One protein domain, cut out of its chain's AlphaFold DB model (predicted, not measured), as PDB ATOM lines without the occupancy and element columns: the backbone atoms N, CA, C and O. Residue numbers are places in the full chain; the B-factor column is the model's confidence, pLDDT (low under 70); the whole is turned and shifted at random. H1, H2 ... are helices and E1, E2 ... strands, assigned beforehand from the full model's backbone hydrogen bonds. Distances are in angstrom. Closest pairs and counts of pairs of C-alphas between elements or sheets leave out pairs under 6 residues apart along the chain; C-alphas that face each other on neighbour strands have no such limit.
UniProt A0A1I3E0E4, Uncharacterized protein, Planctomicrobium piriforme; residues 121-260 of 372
ATOM      1  N   GLU A 121      47.893  76.232  67.493       94.50
ATOM      2  CA  GLU A 121      46.912  76.415  68.579       94.50
ATOM      3  C   GLU A 121      47.250  75.578  69.825       94.50
ATOM      4  O   GLU A 121      47.247  76.083  70.944       94.50
ATOM      5  N   GLY A 122      47.678  74.322  69.640       94.69
ATOM      6  CA  GLY A 122      48.102  73.470  70.757       94.69
ATOM      7  C   GLY A 122      49.305  74.028  71.538       94.69
ATOM      8  O   GLY A 122      49.406  73.822  72.747       94.69
ATOM      9  N   ARG A 123      50.209  74.780  70.886       92.62
ATOM     10  CA  ARG A 123      51.297  75.492  71.580       92.62
ATOM     11  C   ARG A 123      50.781  76.730  72.314       92.62
ATOM     12  O   ARG A 123      51.245  76.981  73.423       92.62
ATOM     13  N   LEU A 124      49.823  77.470  71.749       90.38
ATOM     14  CA  LEU A 124      49.187  78.617  72.420       90.38
ATOM     15  C   LEU A 124      48.477  78.192  73.709       90.38
ATOM     16  O   LEU A 124      48.701  78.787  74.766       90.38
ATOM     17  N   GLU A 125      47.710  77.101  73.665       91.69
ATOM     18  CA  GLU A 125      47.072  76.524  74.853       91.69
ATOM     19  C   GLU A 125      48.103  76.117  75.915       91.69
ATOM     20  O   GLU A 125      47.935  76.410  77.106       91.69
ATOM     21  N   GLN A 126      49.204  75.484  75.493       91.62
ATOM     22  CA  GLN A 126      50.299  75.113  76.388       91.62
ATOM     23  C   GLN A 126      50.944  76.346  77.039       91.62
ATOM     24  O   GLN A 126      51.179  76.328  78.250       91.62
ATOM     25  N   PHE A 127      51.188  77.418  76.280       87.69
ATOM     26  CA  PHE A 127      51.705  78.679  76.818       87.69
ATOM     27  C   PHE A 127      50.734  79.308  77.819       87.69
ATOM     28  O   PHE A 127      51.147  79.643  78.929       87.69
ATOM     29  N   SER A 128      49.442  79.389  77.489       87.06
ATOM     30  CA  SER A 128      48.409  79.917  78.392       87.06
ATOM     31  C   SER A 128      48.342  79.128  79.703       87.06
ATOM     32  O   SER A 128      48.246  79.699  80.794       87.06
ATOM     33  N   LYS A 129      48.443  77.794  79.627       90.25
ATOM     34  CA  LYS A 129      48.494  76.924  80.807       90.25
ATOM     35  C   LYS A 129      49.742  77.193  81.652       90.25
ATOM     36  O   LYS A 129      49.620  77.382  82.863       90.25
ATOM     37  N   GLN A 130      50.920  77.249  81.032       88.88
ATOM     38  CA  GLN A 130      52.182  77.532  81.723       88.88
ATOM     39  C   GLN A 130      52.180  78.911  82.387       88.88
ATOM     40  O   GLN A 130      52.638  79.046  83.522       88.88
ATOM     41  N   GLU A 131      51.623  79.923  81.723       85.44
ATOM     42  CA  GLU A 131      51.498  81.271  82.269       85.44
ATOM     43  C   GLU A 131      50.566  81.295  83.484       85.44
ATOM     44  O   GLU A 131      50.939  81.822  84.533       85.44
ATOM     45  N   LYS A 132      49.391  80.655  83.408       86.00
ATOM     46  CA  LYS A 132      48.476  80.521  84.556       86.00
ATOM     47  C   LYS A 132      49.149  79.813  85.731       86.00
ATOM     48  O   LYS A 132      49.052  80.277  86.867       86.00
ATOM     49  N   GLU A 133      49.860  78.715  85.477       88.12
ATOM     50  CA  GLU A 133      50.624  78.001  86.504       88.12
ATOM     51  C   GLU A 133      51.723  78.870  87.126       88.12
ATOM     52  O   GLU A 133      51.917  78.850  88.347       88.12
ATOM     53  N   LEU A 134      52.436  79.649  86.309       86.62
ATOM     54  CA  LEU A 134      53.448  80.589  86.775       86.62
ATOM     55  C   LEU A 134      52.821  81.684  87.643       86.62
ATOM     56  O   LEU A 134      53.291  81.901  88.759       86.62
ATOM     57  N   GLN A 135      51.731  82.307  87.197       84.81
ATOM     58  CA  GLN A 135      51.008  83.336  87.950       84.81
ATOM     59  C   GLN A 135      50.495  82.810  89.295       84.81
ATOM     60  O   GLN A 135      50.669  83.463  90.325       84.81
ATOM     61  N   MET A 136      49.952  81.587  89.335       86.75
ATOM     62  CA  MET A 136      49.563  80.944  90.596       86.75
ATOM     63  C   MET A 136      50.763  80.748  91.532       86.75
ATOM     64  O   MET A 136      50.667  81.032  92.729       86.75
ATOM     65  N   LYS A 137      51.915  80.303  91.010       89.06
ATOM     66  CA  LYS A 137      53.151  80.150  91.798       89.06
ATOM     67  C   LYS A 137      53.669  81.495  92.313       89.06
ATOM     68  O   LYS A 137      54.105  81.556  93.463       89.06
ATOM     69  N   LEU A 138      53.624  82.545  91.493       87.94
ATOM     70  CA  LEU A 138      54.048  83.898  91.857       87.94
ATOM     71  C   LEU A 138      53.150  84.479  92.948       87.94
ATOM     72  O   LEU A 138      53.658  84.857  93.999       87.94
ATOM     73  N   SER A 139      51.828  84.437  92.759       89.69
ATOM     74  CA  SER A 139      50.851  84.870  93.764       89.69
ATOM     75  C   SER A 139      51.055  84.129  95.088       89.69
ATOM     76  O   SER A 139      51.188  84.746  96.143       89.69
ATOM     77  N   ARG A 140      51.208  82.799  95.051       90.44
ATOM     78  CA  ARG A 140      51.479  81.985  96.245       90.44
ATOM     79  C   ARG A 140      52.758  82.408  96.974       90.44
ATOM     80  O   ARG A 140      52.768  82.476  98.200       90.44
ATOM     81  N   ARG A 141      53.825  82.725  96.234       92.12
ATOM     82  CA  ARG A 141      55.092  83.222  96.798       92.12
ATOM     83  C   ARG A 141      54.973  84.626  97.368       92.12
ATOM     84  O   ARG A 141      55.492  84.844  98.457       92.12
ATOM     85  N   ALA A 142      54.283  85.532  96.683       93.25
ATOM     86  CA  ALA A 142      54.026  86.885  97.163       93.25
ATOM     87  C   ALA A 142      53.252  86.853  98.489       93.25
ATOM     88  O   ALA A 142      53.650  87.494  99.455       93.25
ATOM     89  N   ARG A 143      52.226  86.003  98.585       94.44
ATOM     90  CA  ARG A 143      51.472  85.781  99.826       94.44
ATOM     91  C   ARG A 143      52.327  85.239 100.957       94.44
ATOM     92  O   ARG A 143      52.240  85.728 102.076       94.44
ATOM     93  N   GLY A 144      53.157  84.235 100.674       94.06
ATOM     94  CA  GLY A 144      54.094  83.711 101.663       94.06
ATOM     95  C   GLY A 144      55.114  84.756 102.107       94.06
ATOM     96  O   GLY A 144      55.431  84.833 103.286       94.06
ATOM     97  N   TYR A 145      55.589  85.592 101.186       95.62
ATOM     98  CA  TYR A 145      56.495  86.684 101.514       95.62
ATOM     99  C   TYR A 145      55.832  87.710 102.432       95.62
ATOM    100  O   TYR A 145      56.386  88.035 103.476       95.62
ATOM    101  N   VAL A 146      54.611  88.147 102.115       97.00
ATOM    102  CA  VAL A 146      53.881  89.075 102.983       97.00
ATOM    103  C   VAL A 146      53.542  88.453 104.332       97.00
ATOM    104  O   VAL A 146      53.720  89.105 105.352       97.00
ATOM    105  N   GLY A 147      53.116  87.190 104.370       96.31
ATOM    106  CA  GLY A 147      52.870  86.492 105.631       96.31
ATOM    107  C   GLY A 147      54.102  86.445 106.538       96.31
ATOM    108  O   GLY A 147      53.976  86.503 107.761       96.31
ATOM    109  N   TRP A 148      55.298  86.388 105.949       95.50
ATOM    110  CA  TRP A 148      56.549  86.565 106.679       95.50
ATOM    111  C   TRP A 148      56.786  88.019 107.099       95.50
ATOM    112  O   TRP A 148      57.141  88.243 108.249       95.50
ATOM    113  N   LEU A 149      56.554  89.005 106.226       96.19
ATOM    114  CA  LEU A 149      56.725  90.426 106.561       96.19
ATOM    115  C   LEU A 149      55.854  90.856 107.745       96.19
ATOM    116  O   LEU A 149      56.365  91.445 108.690       96.19
ATOM    117  N   VAL A 150      54.563  90.513 107.749       96.69
ATOM    118  CA  VAL A 150      53.632  90.925 108.821       96.69
ATOM    119  C   VAL A 150      53.953  90.297 110.182       96.69
ATOM    120  O   VAL A 150      53.465  90.770 111.209       96.69
ATOM    121  N   THR A 151      54.790  89.252 110.195       95.12
ATOM    122  CA  THR A 151      55.317  88.591 111.398       95.12
ATOM    123  C   THR A 151      56.799  88.894 111.652       95.12
ATOM    124  O   THR A 151      57.376  88.373 112.602       95.12
ATOM    125  N   ASN A 152      57.438  89.729 110.830       94.69
ATOM    126  CA  ASN A 152      58.841  90.095 110.980       94.69
ATOM    127  C   ASN A 152      58.983  91.348 111.874       94.69
ATOM    128  O   ASN A 152      58.429  92.391 111.515       94.69
ATOM    129  N   PRO A 153      59.746  91.289 112.985       93.69
ATOM    130  CA  PRO A 153      59.912  92.431 113.887       93.69
ATOM    131  C   PRO A 153      60.513  93.668 113.219       93.69
ATOM    132  O   PRO A 153      59.906  94.735 113.277       93.69
ATOM    133  N   ASP A 154      61.627  93.520 112.494       94.69
ATOM    134  CA  ASP A 154      62.298  94.634 111.808       94.69
ATOM    135  C   ASP A 154      61.346  95.354 110.835       94.69
ATOM    136  O   ASP A 154      61.359  96.582 110.722       94.69
ATOM    137  N   PHE A 155      60.502  94.592 110.126       96.06
ATOM    138  CA  PHE A 155      59.510  95.152 109.208       96.06
ATOM    139  C   PHE A 155      58.463  95.975 109.958       96.06
ATOM    140  O   PHE A 155      58.210  97.122 109.593       96.06
ATOM    141  N   ARG A 156      57.884  95.416 111.028       96.25
ATOM    142  CA  ARG A 156      56.858  96.100 111.827       96.25
ATOM    143  C   ARG A 156      57.400  97.350 112.511       96.25
ATOM    144  O   ARG A 156      56.707  98.361 112.530       96.25
ATOM    145  N   ILE A 157      58.635  97.299 113.012       95.06
ATOM    146  CA  ILE A 157      59.323  98.465 113.574       95.06
ATOM    147  C   ILE A 157      59.469  99.549 112.510       95.06
ATOM    148  O   ILE A 157      59.090 100.693 112.745       95.06
ATOM    149  N   GLY A 158      59.949  99.190 111.318       95.81
ATOM    150  CA  GLY A 158      60.066 100.139 110.214       95.81
ATOM    151  C   GLY A 158      58.718 100.740 109.790       95.81
ATOM    152  O   GLY A 158      58.644 101.948 109.572       95.81
ATOM    153  N   CYS A 159      57.650  99.936 109.736       95.94
ATOM    154  CA  CYS A 159      56.289 100.419 109.481       95.94
ATOM    155  C   CYS A 159      55.814 101.409 110.548       95.94
ATOM    156  O   CYS A 159      55.269 102.451 110.198       95.94
ATOM    157  N   GLU A 160      56.024 101.107 111.828       95.25
ATOM    158  CA  GLU A 160      55.595 101.965 112.934       95.25
ATOM    159  C   GLU A 160      56.374 103.285 112.964       95.25
ATOM    160  O   GLU A 160      55.785 104.349 113.149       95.25
ATOM    161  N   VAL A 161      57.685 103.246 112.700       95.25
ATOM    162  CA  VAL A 161      58.496 104.458 112.519       95.25
ATOM    163  C   VAL A 161      57.923 105.302 111.383       95.25
ATOM    164  O   VAL A 161      57.662 106.486 111.575       95.25
ATOM    165  N   LEU A 162      57.650 104.694 110.226       95.31
ATOM    166  CA  LEU A 162      57.096 105.404 109.073       95.31
ATOM    167  C   LEU A 162      55.705 105.993 109.363       95.31
ATOM    168  O   LEU A 162      55.417 107.115 108.946       95.31
ATOM    169  N   ARG A 163      54.869 105.267 110.114       94.44
ATOM    170  CA  ARG A 163      53.535 105.695 110.558       94.44
ATOM    171  C   ARG A 163      53.580 106.892 111.497       94.44
ATOM    172  O   ARG A 163      52.780 107.810 111.336       94.44
ATOM    173  N   ARG A 164      54.520 106.904 112.444       93.56
ATOM    174  CA  ARG A 164      54.722 108.025 113.376       93.56
ATOM    175  C   ARG A 164      55.285 109.259 112.683       93.56
ATOM    176  O   ARG A 164      54.863 110.365 113.002       93.56
ATOM    177  N   THR A 165      56.207 109.076 111.738       93.88
ATOM    178  CA  THR A 165      56.785 110.185 110.965       93.88
ATOM    179  C   THR A 165      55.750 110.824 110.043       93.88
ATOM    180  O   THR A 165      55.709 112.046 109.911       93.88
ATOM    181  N   TRP A 166      54.889 110.012 109.424       91.00
ATOM    182  CA  TRP A 166      53.917 110.464 108.429       91.00
ATOM    183  C   TRP A 166      52.481 110.132 108.850       91.00
ATOM    184  O   TRP A 166      51.842 109.289 108.207       91.00
ATOM    185  N   PRO A 167      51.953 110.795 109.900       85.19
ATOM    186  CA  PRO A 167      50.590 110.564 110.344       85.19
ATOM    187  C   PRO A 167      49.591 110.902 109.226       85.19
ATOM    188  O   PRO A 167      49.893 111.713 108.336       85.19
ATOM    189  N   PRO A 168      48.390 110.303 109.253       80.75
ATOM    190  CA  PRO A 168      47.341 110.632 108.300       80.75
ATOM    191  C   PRO A 168      47.066 112.137 108.334       80.75
ATOM    192  O   PRO A 168      46.730 112.684 109.383       80.75
ATOM    193  N   LYS A 169      47.224 112.828 107.200       78.81
ATOM    194  CA  LYS A 169      46.759 114.215 107.086       78.81
ATOM    195  C   LYS A 169      45.249 114.163 106.853       78.81
ATOM    196  O   LYS A 169      44.795 113.319 106.084       78.81
ATOM    197  N   GLU A 170      44.493 115.104 107.425       63.03
ATOM    198  CA  GLU A 170      43.029 115.201 107.248       63.03
ATOM    199  C   GLU A 170      42.594 115.207 105.767       63.03
ATOM    200  O   GLU A 170      41.495 114.767 105.452       63.03
ATOM    201  N   ASN A 171      43.488 115.612 104.852       56.38
ATOM    202  CA  ASN A 171      43.258 115.659 103.405       56.38
ATOM    203  C   ASN A 171      44.233 114.802 102.570       56.38
ATOM    204  O   ASN A 171      44.341 115.009 101.359       56.38
ATOM    205  N   SER A 172      45.007 113.883 103.167       62.59
ATOM    206  CA  SER A 172      45.872 113.016 102.351       62.59
ATOM    207  C   SER A 172      45.051 112.007 101.552       62.59
ATOM    208  O   SER A 172      44.050 111.486 102.035       62.59
ATOM    209  N   SER A 173      45.499 111.726 100.326       68.12
ATOM    210  CA  SER A 173      44.965 110.648  99.495       68.12
ATOM    211  C   SER A 173      44.798 109.367 100.313       68.12
ATOM    212  O   SER A 173      45.699 108.991 101.058       68.12
ATOM    213  N   SER A 174      43.691 108.656 100.106       75.31
ATOM    214  CA  SER A 174      43.397 107.356 100.733       75.31
ATOM    215  C   SER A 174      44.406 106.248 100.406       75.31
ATOM    216  O   SER A 174      44.314 105.147 100.937       75.31
ATOM    217  N   HIS A 175      45.367 106.534  99.529       83.62
ATOM    218  CA  HIS A 175      46.377 105.605  99.061       83.62
ATOM    219  C   HIS A 175      47.768 106.088  99.468       83.62
ATOM    220  O   HIS A 175      48.081 107.283  99.394       83.62
ATOM    221  N   PHE A 176      48.612 105.135  99.851       90.94
ATOM    222  CA  PHE A 176      50.032 105.370 100.068       90.94
ATOM    223  C   PHE A 176      50.757 105.678  98.756       90.94
ATOM    224  O   PHE A 176      50.292 105.282  97.683       90.94
ATOM    225  N   PRO A 177      51.935 106.327  98.825       90.25
ATOM    226  CA  PRO A 177      52.834 106.396  97.684       90.25
ATOM    227  C   PRO A 177      53.066 105.006  97.088       90.25
ATOM    228  O   PRO A 177      53.200 104.022  97.819       90.25
ATOM    229  N   GLU A 178      53.135 104.940  95.764       86.50
ATOM    230  CA  GLU A 178      53.401 103.722  95.003       86.50
ATOM    231  C   GLU A 178      54.650 103.921  94.153       86.50
ATOM    232  O   GLU A 178      54.890 105.014  93.627       86.50
ATOM    233  N   ILE A 179      55.451 102.862  94.008       82.12
ATOM    234  CA  ILE A 179      56.590 102.925  93.100       82.12
ATOM    235  C   ILE A 179      56.086 102.968  91.643       82.12
ATOM    236  O   ILE A 179      55.290 102.108  91.246       82.12
ATOM    237  N   PRO A 180      56.552 103.925  90.815       78.38
ATOM    238  CA  PRO A 180      56.189 104.013  89.411       78.38
ATOM    239  C   PRO A 180      56.552 102.728  88.672       78.38
ATOM    240  O   PRO A 180      57.707 102.310  88.658       78.38
ATOM    241  N   ARG A 181      55.561 102.123  88.013       70.56
ATOM    242  CA  ARG A 181      55.756 100.890  87.233       70.56
ATOM    243  C   ARG A 181      56.555 101.102  85.948       70.56
ATOM    244  O   ARG A 181      57.147 100.155  85.455       70.56
ATOM    245  N   SER A 182      56.570 102.330  85.432       66.75
ATOM    246  CA  SER A 182      57.196 102.694  84.164       66.75
ATOM    247  C   SER A 182      57.923 104.029  84.289       66.75
ATOM    248  O   SER A 182      57.426 104.946  84.949       66.75
ATOM    249  N   ALA A 183      59.055 104.170  83.595       59.59
ATOM    250  CA  ALA A 183      59.753 105.452  83.441       59.59
ATOM    251  C   ALA A 183      58.886 106.511  82.725       59.59
ATOM    252  O   ALA A 183      59.074 107.715  82.939       59.59
ATOM    253  N   PHE A 184      57.920 106.044  81.923       60.28
ATOM    254  CA  PHE A 184      56.895 106.834  81.236       60.28
ATOM    255  C   PHE A 184      55.558 106.866  81.990       60.28
ATOM    256  O   PHE A 184      54.606 107.498  81.531       60.28
ATOM    257  N   GLY A 185      55.468 106.187  83.137       60.38
ATOM    258  CA  GLY A 185      54.300 106.242  84.005       60.38
ATOM    259  C   GLY A 185      54.027 107.674  84.457       60.38
ATOM    260  O   GLY A 185      54.931 108.512  84.485       60.38
ATOM    261  N   VAL A 186      52.770 107.959  84.808       56.78
ATOM    262  CA  VAL A 186      52.365 109.255  85.364       56.78
ATOM    263  C   VAL A 186      53.255 109.552  86.570       56.78
ATOM    264  O   VAL A 186      53.082 108.971  87.639       56.78
ATOM    265  N   ARG A 187      54.243 110.432  86.386       63.75
ATOM    266  CA  ARG A 187      55.059 110.920  87.491       63.75
ATOM    267  C   ARG A 187      54.126 111.700  88.399       63.75
ATOM    268  O   ARG A 187      53.455 112.625  87.935       63.75
ATOM    269  N   LEU A 188      54.073 111.317  89.672       67.12
ATOM    270  CA  LEU A 188      53.431 112.144  90.681       67.12
ATOM    271  C   LEU A 188      54.122 113.507  90.631       67.12
ATOM    272  O   LEU A 188      55.330 113.605  90.852       67.12
ATOM    273  N   LYS A 189      53.371 114.547  90.265       72.19
ATOM    274  CA  LYS A 189      53.836 115.919  90.430       72.19
ATOM    275  C   LYS A 189      53.846 116.191  91.929       72.19
ATOM    276  O   LYS A 189      52.802 116.383  92.542       72.19
ATOM    277  N   LEU A 190      55.023 116.067  92.532       78.38
ATOM    278  CA  LEU A 190      55.249 116.398  93.933       78.38
ATOM    279  C   LEU A 190      55.559 117.895  93.982       78.38
ATOM    280  O   LEU A 190      56.719 118.298  93.918       78.38
ATOM    281  N   ASP A 191      54.497 118.702  94.004       75.75
ATOM    282  CA  ASP A 191      54.585 120.167  93.928       75.75
ATOM    283  C   ASP A 191      55.133 120.805  95.226       75.75
ATOM    284  O   ASP A 191      55.527 121.966  95.215       75.75
ATOM    285  N   ASP A 192      55.213 120.041  96.325       81.94
ATOM    286  CA  ASP A 192      55.678 120.476  97.652       81.94
ATOM    287  C   ASP A 192      56.865 119.618  98.137       81.94
ATOM    288  O   ASP A 192      56.866 118.393  97.972       81.94
ATOM    289  N   ASP A 193      57.856 120.255  98.763       80.94
ATOM    290  CA  ASP A 193      59.049 119.610  99.317       80.94
ATOM    291  C   ASP A 193      58.698 118.619 100.435       80.94
ATOM    292  O   ASP A 193      59.261 117.523 100.465       80.94
ATOM    293  N   SER A 194      57.679 118.906 101.258       79.06
ATOM    294  CA  SER A 194      57.231 117.961 102.297       79.06
ATOM    295  C   SER A 194      56.716 116.640 101.705       79.06
ATOM    296  O   SER A 194      56.920 115.557 102.257       79.06
ATOM    297  N   ASN A 195      56.092 116.701 100.523       84.94
ATOM    298  CA  ASN A 195      55.633 115.513  99.808       84.94
ATOM    299  C   ASN A 195      56.797 114.752  99.157       84.94
ATOM    300  O   ASN A 195      56.704 113.533  99.011       84.94
ATOM    301  N   LYS A 196      57.894 115.435  98.791       88.50
ATOM    302  CA  LYS A 196      59.116 114.790  98.281       88.50
ATOM    303  C   LYS A 196      59.840 114.014  99.373       88.50
ATOM    304  O   LYS A 196      60.222 112.876  99.121       88.50
ATOM    305  N   GLU A 197      59.977 114.587 100.567       90.56
ATOM    306  CA  GLU A 197      60.574 113.903 101.724       90.56
ATOM    307  C   GLU A 197      59.763 112.668 102.111       90.56
ATOM    308  O   GLU A 197      60.305 111.562 102.163       90.56
ATOM    309  N   ARG A 198      58.437 112.825 102.242       90.50
ATOM    310  CA  ARG A 198      57.530 111.697 102.476       90.50
ATOM    311  C   ARG A 198      57.719 110.619 101.422       90.50
ATOM    312  O   ARG A 198      57.905 109.452 101.749       90.50
ATOM    313  N   TYR A 199      57.681 110.996 100.149       90.12
ATOM    314  CA  TYR A 199      57.866 110.048  99.061       90.12
ATOM    315  C   TYR A 199      59.214 109.318  99.164       90.12
ATOM    316  O   TYR A 199      59.242 108.095  99.056       90.12
ATOM    317  N   ALA A 200      60.310 110.033  99.431       91.19
ATOM    318  CA  ALA A 200      61.645 109.458  99.570       91.19
ATOM    319  C   ALA A 200      61.731 108.430 100.711       91.19
ATOM    320  O   ALA A 200      62.268 107.339 100.500       91.19
ATOM    321  N   ASP A 201      61.147 108.724 101.875       93.69
ATOM    322  CA  ASP A 201      61.100 107.795 103.009       93.69
ATOM    323  C   ASP A 201      60.335 106.514 102.671       93.69
ATOM    324  O   ASP A 201      60.820 105.406 102.926       93.69
ATOM    325  N   PHE A 202      59.166 106.649 102.032       93.62
ATOM    326  CA  PHE A 202      58.389 105.502 101.564       93.62
ATOM    327  C   PHE A 202      59.173 104.680 100.534       93.62
ATOM    328  O   PHE A 202      59.240 103.460 100.667       93.62
ATOM    329  N   MET A 203      59.817 105.310  99.546       91.62
ATOM    330  CA  MET A 203      60.613 104.591  98.542       91.62
ATOM    331  C   MET A 203      61.812 103.867  99.166       91.62
ATOM    332  O   MET A 203      62.094 102.726  98.800       91.62
ATOM    333  N   LYS A 204      62.497 104.483 100.139       91.88
ATOM    334  CA  LYS A 204      63.603 103.854 100.877       91.88
ATOM    335  C   LYS A 204      63.124 102.640 101.675       91.88
ATOM    336  O   LYS A 204      63.757 101.579 101.638       91.88
ATOM    337  N   PHE A 205      61.997 102.781 102.373       94.31
ATOM    338  CA  PHE A 205      61.369 101.686 103.104       94.31
ATOM    339  C   PHE A 205      60.964 100.551 102.153       94.31
ATOM    340  O   PHE A 205      61.358  99.402 102.356       94.31
ATOM    341  N   TYR A 206      60.259 100.867 101.064       93.62
ATOM    342  CA  TYR A 206      59.836  99.878 100.074       93.62
ATOM    343  C   TYR A 206      61.005  99.179  99.402       93.62
ATOM    344  O   TYR A 206      60.949  97.965  99.220       93.62
ATOM    345  N   GLY A 207      62.074  99.907  99.078       89.56
ATOM    346  CA  GLY A 207      63.258  99.328  98.458       89.56
ATOM    347  C   GLY A 207      63.924  98.288  99.358       89.56
ATOM    348  O   GLY A 207      64.216  97.179  98.919       89.56
ATOM    349  N   SER A 208      64.042  98.596 100.653       90.38
ATOM    350  CA  SER A 208      64.625  97.693 101.657       90.38
ATOM    351  C   SER A 208      63.848  96.379 101.810       90.38
ATOM    352  O   SER A 208      64.439  95.340 102.119       90.38
ATOM    353  N   TRP A 209      62.534  96.420 101.566       93.06
ATOM    354  CA  TRP A 209      61.597  95.308 101.751       93.06
ATOM    355  C   TRP A 209      61.006  94.761 100.448       93.06
ATOM    356  O   TRP A 209      60.119  93.910 100.496       93.06
ATOM    357  N   ILE A 210      61.498  95.194  99.284       91.81
ATOM    358  CA  ILE A 210      61.033  94.744  97.960       91.81
ATOM    359  C   ILE A 210      59.503  94.886  97.831       91.81
ATOM    360  O   ILE A 210      58.774  93.961  97.457       91.81
ATOM    361  N   LEU A 211      58.992  96.053  98.215       93.19
ATOM    362  CA  LEU A 211      57.573  96.382  98.141       93.19
ATOM    363  C   LEU A 211      57.280  97.257  96.937       93.19
ATOM    364  O   LEU A 211      58.125  98.014  96.485       93.19
ATOM    365  N   GLN A 212      56.056  97.161  96.441       91.00
ATOM    366  CA  GLN A 212      55.498  98.090  95.477       91.00
ATOM    367  C   GLN A 212      54.826  99.282  96.166       91.00
ATOM    368  O   GLN A 212      54.960 100.420  95.719       91.00
ATOM    369  N   ARG A 213      54.049  98.998  97.218       93.81
ATOM    370  CA  ARG A 213      53.352  99.969  98.070       93.81
ATOM    371  C   ARG A 213      52.822  99.290  99.333       93.81
ATOM    372  O   ARG A 213      52.942  98.074  99.478       93.81
ATOM    373  N   MET A 214      52.175 100.058 100.199       96.06
ATOM    374  CA  MET A 214      51.276  99.561 101.246       96.06
ATOM    375  C   MET A 214      49.823  99.806 100.815       96.06
ATOM    376  O   MET A 214      49.540 100.851 100.235       96.06
ATOM    377  N   GLU A 215      48.905  98.872 101.073       93.88
ATOM    378  CA  GLU A 215      47.457  99.139 100.930       93.88
ATOM    379  C   GLU A 215      46.888  99.796 102.190       93.88
ATOM    380  O   GLU A 215      46.124 100.750 102.125       93.88
ATOM    381  N   THR A 216      47.304  99.285 103.345       95.56
ATOM    382  CA  THR A 216      47.081  99.843 104.682       95.56
ATOM    383  C   THR A 216      48.409  99.773 105.430       95.56
ATOM    384  O   THR A 216      49.340  99.117 104.959       95.56
ATOM    385  N   TRP A 217      48.510 100.350 106.627       95.94
ATOM    386  CA  TRP A 217      49.707 100.177 107.462       95.94
ATOM    387  C   TRP A 217      50.044  98.710 107.784       95.94
ATOM    388  O   TRP A 217      51.198  98.404 108.079       95.94
ATOM    389  N   ASP A 218      49.075  97.798 107.671       96.88
ATOM    390  CA  ASP A 218      49.240  96.380 107.995       96.88
ATOM    391  C   ASP A 218      49.435  95.475 106.768       96.88
ATOM    392  O   ASP A 218      49.798  94.305 106.924       96.88
ATOM    393  N   LEU A 219      49.167  95.975 105.556       97.25
ATOM    394  CA  LEU A 219      49.086  95.167 104.334       97.25
ATOM    395  C   LEU A 219      50.085  95.633 103.266       97.25
ATOM    396  O   LEU A 219      49.723  96.409 102.375       97.25
ATOM    397  N   PRO A 220      51.337  95.139 103.301       97.25
ATOM    398  CA  PRO A 220      52.310  95.434 102.259       97.25
ATOM    399  C   PRO A 220      51.960  94.734 100.949       97.25
ATOM    400  O   PRO A 220      51.563  93.570 100.934       97.25
ATOM    401  N   LEU A 221      52.177  95.403  99.823       94.88
ATOM    402  CA  LEU A 221      52.082  94.811  98.495       94.88
ATOM    403  C   LEU A 221      53.502  94.610  97.942       94.88
ATOM    404  O   LEU A 221      54.191  95.602  97.711       94.88
ATOM    405  N   PRO A 222      53.975  93.367  97.733       94.38
ATOM    406  CA  PRO A 222      55.289  93.091  97.158       94.38
ATOM    407  C   PRO A 222      55.430  93.655  95.749       94.38
ATOM    408  O   PRO A 222      54.442  93.767  95.022       94.38
ATOM    409  N   LEU A 223      56.668  93.939  95.350       89.56
ATOM    410  CA  LEU A 223      56.976  94.337  93.981       89.56
ATOM    411  C   LEU A 223      56.549  93.244  92.982       89.56
ATOM    412  O   LEU A 223      56.868  92.066  93.165       89.56
ATOM    413  N   ASP A 224      55.819  93.635  91.932       85.19
ATOM    414  CA  ASP A 224      55.435  92.727  90.845       85.19
ATOM    415  C   ASP A 224      56.702  92.276  90.095       85.19
ATOM    416  O   ASP A 224      57.455  93.125  89.613       85.19
ATOM    417  N   PRO A 225      56.967  90.962  89.978       80.25
ATOM    418  CA  PRO A 225      58.167  90.470  89.313       80.25
ATOM    419  C   PRO A 225      58.185  90.722  87.796       80.25
ATOM    420  O   PRO A 225      59.213  90.479  87.171       80.25
ATOM    421  N   GLY A 226      57.068  91.115  87.170       75.88
ATOM    422  CA  GLY A 226      57.011  91.413  85.733       75.88
ATOM    423  C   GLY A 226      57.214  90.201  84.809       75.88
ATOM    424  O   GLY A 226      57.227  90.350  83.593       75.88
ATOM    425  N   LEU A 227      57.322  88.984  85.355       70.25
ATOM    426  CA  LEU A 227      57.669  87.750  84.627       70.25
ATOM    427  C   LEU A 227      56.559  87.193  83.716       70.25
ATOM    428  O   LEU A 227      56.738  86.137  83.117       70.25
ATOM    429  N   GLY A 228      55.405  87.857  83.637       60.34
ATOM    430  CA  GLY A 228      54.260  87.415  82.834       60.34
ATOM    431  C   GLY A 228      53.883  88.353  81.694       60.34
ATOM    432  O   GLY A 228      52.922  88.078  80.991       60.34
ATOM    433  N   ARG A 229      54.572  89.485  81.526       63.06
ATOM    434  CA  ARG A 229      54.242  90.463  80.484       63.06
ATOM    435  C   ARG A 229      55.529  91.014  79.889       63.06
ATOM    436  O   ARG A 229      56.476  91.211  80.651       63.06
ATOM    437  N   PRO A 230      55.579  91.291  78.574       56.69
ATOM    438  CA  PRO A 230      56.635  92.119  78.020       56.69
ATOM    439  C   PRO A 230      56.549  93.475  78.718       56.69
ATOM    440  O   PRO A 230      55.685  94.303  78.434       56.69
ATOM    441  N   THR A 231      57.394  93.658  79.722       55.69
ATOM    442  CA  THR A 231      57.596  94.949  80.349       55.69
ATOM    443  C   THR A 231      58.381  95.751  79.322       55.69
ATOM    444  O   THR A 231      59.560  95.507  79.091       55.69
ATOM    445  N   LEU A 232      57.699  96.685  78.651       50.56
ATOM    446  CA  LEU A 232      58.344  97.693  77.794       50.56
ATOM    447  C   LEU A 232      59.302  98.591  78.603       50.56
ATOM    448  O   LEU A 232      60.055  99.385  78.044       50.56
ATOM    449  N   ASP A 233      59.286  98.433  79.923       48.31
ATOM    450  CA  ASP A 233      60.106  99.125  80.891       48.31
ATOM    451  C   ASP A 233      61.445  98.394  81.099       48.31
ATOM    452  O   ASP A 233      61.584  97.462  81.892       48.31
ATOM    453  N   GLN A 234      62.449  98.854  80.351       49.25
ATOM    454  CA  GLN A 234      63.879  98.652  80.606       49.25
ATOM    455  C   GLN A 234      64.319  99.298  81.943       49.25
ATOM    456  O   GLN A 234      63.536 100.031  82.547       49.25
ATOM    457  N   PRO A 235      65.535  98.979  82.445       48.59
ATOM    458  CA  PRO A 235      65.798  98.693  83.851       48.59
ATOM    459  C   PRO A 235      65.183  99.753  84.757       48.59
ATOM    460  O   PRO A 235      65.676 100.869  84.856       48.59
ATOM    461  N   SER A 236      64.092  99.363  85.413       51.81
ATOM    462  CA  SER A 236      63.912  99.586  86.837       51.81
ATOM    463  C   SER A 236      64.513 100.909  87.355       51.81
ATOM    464  O   SER A 236      65.711 100.947  87.657       51.81
ATOM    465  N   PRO A 237      63.708 101.952  87.633       54.34
ATOM    466  CA  PRO A 237      64.155 103.009  88.546       54.34
ATOM    467  C   PRO A 237      64.548 102.453  89.932       54.34
ATOM    468  O   PRO A 237      65.114 103.176  90.743       54.34
ATOM    469  N   TYR A 238      64.273 101.172  90.209       57.38
ATOM    470  CA  TYR A 238      64.470 100.484  91.479       57.38
ATOM    471  C   TYR A 238      65.940 100.259  91.906       57.38
ATOM    472  O   TYR A 238      66.173  99.603  92.920       57.38
ATOM    473  N   GLY A 239      66.931 100.794  91.182       59.25
ATOM    474  CA  GLY A 239      68.350 100.586  91.497       59.25
ATOM    475  C   GLY A 239      68.734  99.099  91.563       59.25
ATOM    476  O   GLY A 239      67.979  98.218  91.156       59.25
ATOM    477  N   SER A 240      69.921  98.793  92.085       61.38
ATOM    478  CA  SER A 240      70.367  97.413  92.345       61.38
ATOM    479  C   SER A 240      69.705  96.763  93.565       61.38
ATOM    480  O   SER A 240      70.003  95.609  93.877       61.38
ATOM    481  N   ASP A 241      68.847  97.495  94.277       65.88
ATOM    482  CA  ASP A 241      68.589  97.229  95.693       65.88
ATOM    483  C   ASP A 241      67.285  96.454  95.934       65.88
ATOM    484  O   ASP A 241      67.111  95.862  96.999       65.88
ATOM    485  N   THR A 242      66.382  96.397  94.948       69.50
ATOM    486  CA  THR A 242      65.063  95.740  95.084       69.50
ATOM    487  C   THR A 242      64.944  94.407  94.351       69.50
ATOM    488  O   THR A 242      63.951  93.695  94.510       69.50
ATOM    489  N   GLY A 243      65.923  94.041  93.525       74.94
ATOM    490  CA  GLY A 243      65.774  92.912  92.618       74.94
ATOM    491  C   GLY A 243      67.060  92.535  91.904       74.94
ATOM    492  O   GLY A 243      67.988  93.329  91.767       74.94
ATOM    493  N   ILE A 244      67.156  91.259  91.526       71.38
ATOM    494  CA  ILE A 244      68.331  90.728  90.838       71.38
ATOM    495  C   ILE A 244      68.068  90.856  89.345       71.38
ATOM    496  O   ILE A 244      67.242  90.120  88.803       71.38
ATOM    497  N   TRP A 245      68.797  91.748  88.677       72.25
ATOM    498  CA  TRP A 245      68.924  91.693  87.228       72.25
ATOM    499  C   TRP A 245      70.172  90.893  86.869       72.25
ATOM    500  O   TRP A 245      71.276  91.214  87.310       72.25
ATOM    501  N   MET A 246      69.987  89.827  86.095       69.12
ATOM    502  CA  MET A 246      71.081  89.011  85.579       69.12
ATOM    503  C   MET A 246      70.936  88.887  84.075       69.12
ATOM    504  O   MET A 246      69.956  88.338  83.575       69.12
ATOM    505  N   PHE A 247      71.957  89.349  83.368       78.06
ATOM    506  CA  PHE A 247      72.177  88.962  81.988       78.06
ATOM    507  C   PHE A 247      72.805  87.565  81.968       78.06
ATOM    508  O   PHE A 247      73.903  87.370  82.490       78.06
ATOM    509  N   ILE A 248      72.100  86.586  81.394       78.00
ATOM    510  CA  ILE A 248      72.596  85.214  81.237       78.00
ATOM    511  C   ILE A 248      72.676  84.909  79.736       78.00
ATOM    512  O   ILE A 248      71.635  84.693  79.113       78.00
ATOM    513  N   PRO A 249      73.880  84.909  79.134       80.31
ATOM    514  CA  PRO A 249      74.065  84.498  77.748       80.31
ATOM    515  C   PRO A 249      73.490  83.106  77.457       80.31
ATOM    516  O   PRO A 249      73.656  82.186  78.258       80.31
ATOM    517  N   TRP A 250      72.895  82.923  76.274       84.38
ATOM    518  CA  TRP A 250      72.259  81.660  75.874       84.38
ATOM    519  C   TRP A 250      73.177  80.440  75.980       84.38
ATOM    520  O   TRP A 250      72.725  79.373  76.384       84.38
ATOM    521  N   TYR A 251      74.470  80.596  75.679       85.81
ATOM    522  CA  TYR A 251      75.423  79.487  75.744       85.81
ATOM    523  C   TYR A 251      75.621  78.943  77.169       85.81
ATOM    524  O   TYR A 251      75.941  77.773  77.329       85.81
ATOM    525  N   LEU A 252      75.372  79.749  78.211       80.19
ATOM    526  CA  LEU A 252      75.430  79.301  79.610       80.19
ATOM    527  C   LEU A 252      74.195  78.494  80.036       80.19
ATOM    528  O   LEU A 252      74.194  77.897  81.111       80.19
ATOM    529  N   LEU A 253      73.134  78.494  79.225       80.88
ATOM    530  CA  LEU A 253      71.894  77.765  79.498       80.88
ATOM    531  C   LEU A 253      71.864  76.375  78.843       80.88
ATOM    532  O   LEU A 253      70.925  75.621  79.103       80.88
ATOM    533  N   ILE A 254      72.865  76.039  78.019       83.19
ATOM    534  CA  ILE A 254      72.918  74.791  77.239       83.19
ATOM    535  C   ILE A 254      72.945  73.573  78.167       83.19
ATOM    536  O   ILE A 254      72.078  72.705  78.068       83.19
ATOM    537  N   ASP A 255      73.881  73.551  79.115       76.88
ATOM    538  CA  ASP A 255      74.140  72.361  79.931       76.88
ATOM    539  C   ASP A 255      73.167  72.211  81.112       76.88
ATOM    540  O   ASP A 255      73.151  71.184  81.779       76.88
ATOM    541  N   LYS A 256      72.325  73.222  81.393       77.56
ATOM    542  CA  LYS A 256      71.403  73.302  82.556       77.56
ATOM    543  C   LYS A 256      72.053  73.113  83.941       77.56
ATOM    544  O   LYS A 256      71.353  73.222  84.952       77.56
ATOM    545  N   ASP A 257      73.362  72.896  84.000       80.62
ATOM    546  CA  ASP A 257      74.137  72.729  85.230       80.62
ATOM    547  C   ASP A 257      74.253  74.036  86.020       80.62
ATOM    548  O   ASP A 257      74.253  74.029  87.255       80.62
ATOM    549  N   LEU A 258      74.258  75.179  85.326       79.56
ATOM    550  CA  LEU A 258      74.245  76.493  85.956       79.56
ATOM    551  C   LEU A 258      72.826  76.866  86.400       79.56
ATOM    552  O   LEU A 258      72.024  77.409  85.635       79.56
ATOM    553  N   LYS A 259      72.495  76.606  87.668       82.88
ATOM    554  CA  LYS A 259      71.178  76.960  88.208       82.88
ATOM    555  C   LYS A 259      71.134  78.449  88.528       82.88
ATOM    556  O   LYS A 259      71.986  78.983  89.234       82.88
ATOM    557  N   VAL A 260      70.043  79.105  88.138       79.44
ATOM    558  CA  VAL A 260      69.736  80.499  88.519       79.44
ATOM    559  C   VAL A 260      69.825  80.703  90.040       79.44
ATOM    560  O   VAL A 260      70.255  81.752  90.514       79.44
TER     561      VAL A 260
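Overview. This is residues 121 to 260 of the 372 residues of an uncharacterized protein of Planctomicrobium piriforme (UniProt A0A1I3E0E4). A small two-stranded hairpin, E1 and E2, sits between the last part of a long helix, H1, and the end of H3, which lies side by side with H2 in a helical hairpin; H1 and H2 meet near their ends as an L. The first ten residues of H1 stick out as an arm, and residues 249 to 259, with the short H4, stick out as a tail towards the same end of the long axis. The printed part has 140 residues, with four named helices and two named strands in the order H1 H2 H3 E1 E2 H4; the sheet, E1 - E2, is antiparallel, and the class is mostly helix. The whole is loose and elongated, with a radius of gyration of the C-alphas of 18.4 A and spans of 55 by 35 by 31 A.

Along the chain. H1, residues 121 to 149, begins with C-alpha 121 at (46.912, 76.415, 68.579) and is 41.7 A long. H2, residues 153 to 165, is 18.3 A long. H3, residues 193 to 209, is 24.6 A long and ends with C-alpha 209 at (61.597, 95.308, 101.751). E1 is residues 211 to 216 and E2 residues 219 to 222. H4, residues 250 to 253, ends with C-alpha 253 at (71.894, 77.765, 79.498).

Arrangement. E1 and E2 form an antiparallel hairpin at 162 degrees, with N 212 and O 221 at 2.7 A and N 221 and O 213 at 2.8 A, both within hydrogen-bond range. The closest C-alphas of H1 and E2 are those of Ala 142 and Pro 222, 6.3 A apart. Those of H3 and E1 are Tyr 206 and Gln 212, 6.6 A apart. H3 and E2 are near each other, with 5 pairs of C-alphas within 10 A. H2 and H3, a helical hairpin, touch at a shallow tilt of 5 degrees, opposite ways; their closest C-alphas are those of Gly 158 and Phe 205, 7.4 A apart. H1 and H2 are close but not clearly touching, about perpendicular at 78 degrees, with the C-alphas of Leu 149 and Phe 155 closest at 6.1 A. H1 and H3 are only just apart, at 8.4 A; H4 is apart from H1, H2, H3 and E1. Each O i to N i+4 pair in H1, H2 and H3 is within hydrogen-bond range; H4 is too short for such a pair, and its one O i to N i+3 pair is within range.

Size, cuts and confidence. The two C-alphas farthest apart, those of Glu 170 and Asp 255, are 59.6 A apart. The printed part has no cut. The links H2 to H3 and E2 to H4 are long, 27 residues each. The mean pLDDT of the printed part is 82.7; residues 170 to 173, 182 to 188, 228 to 242 and 246 are under 70.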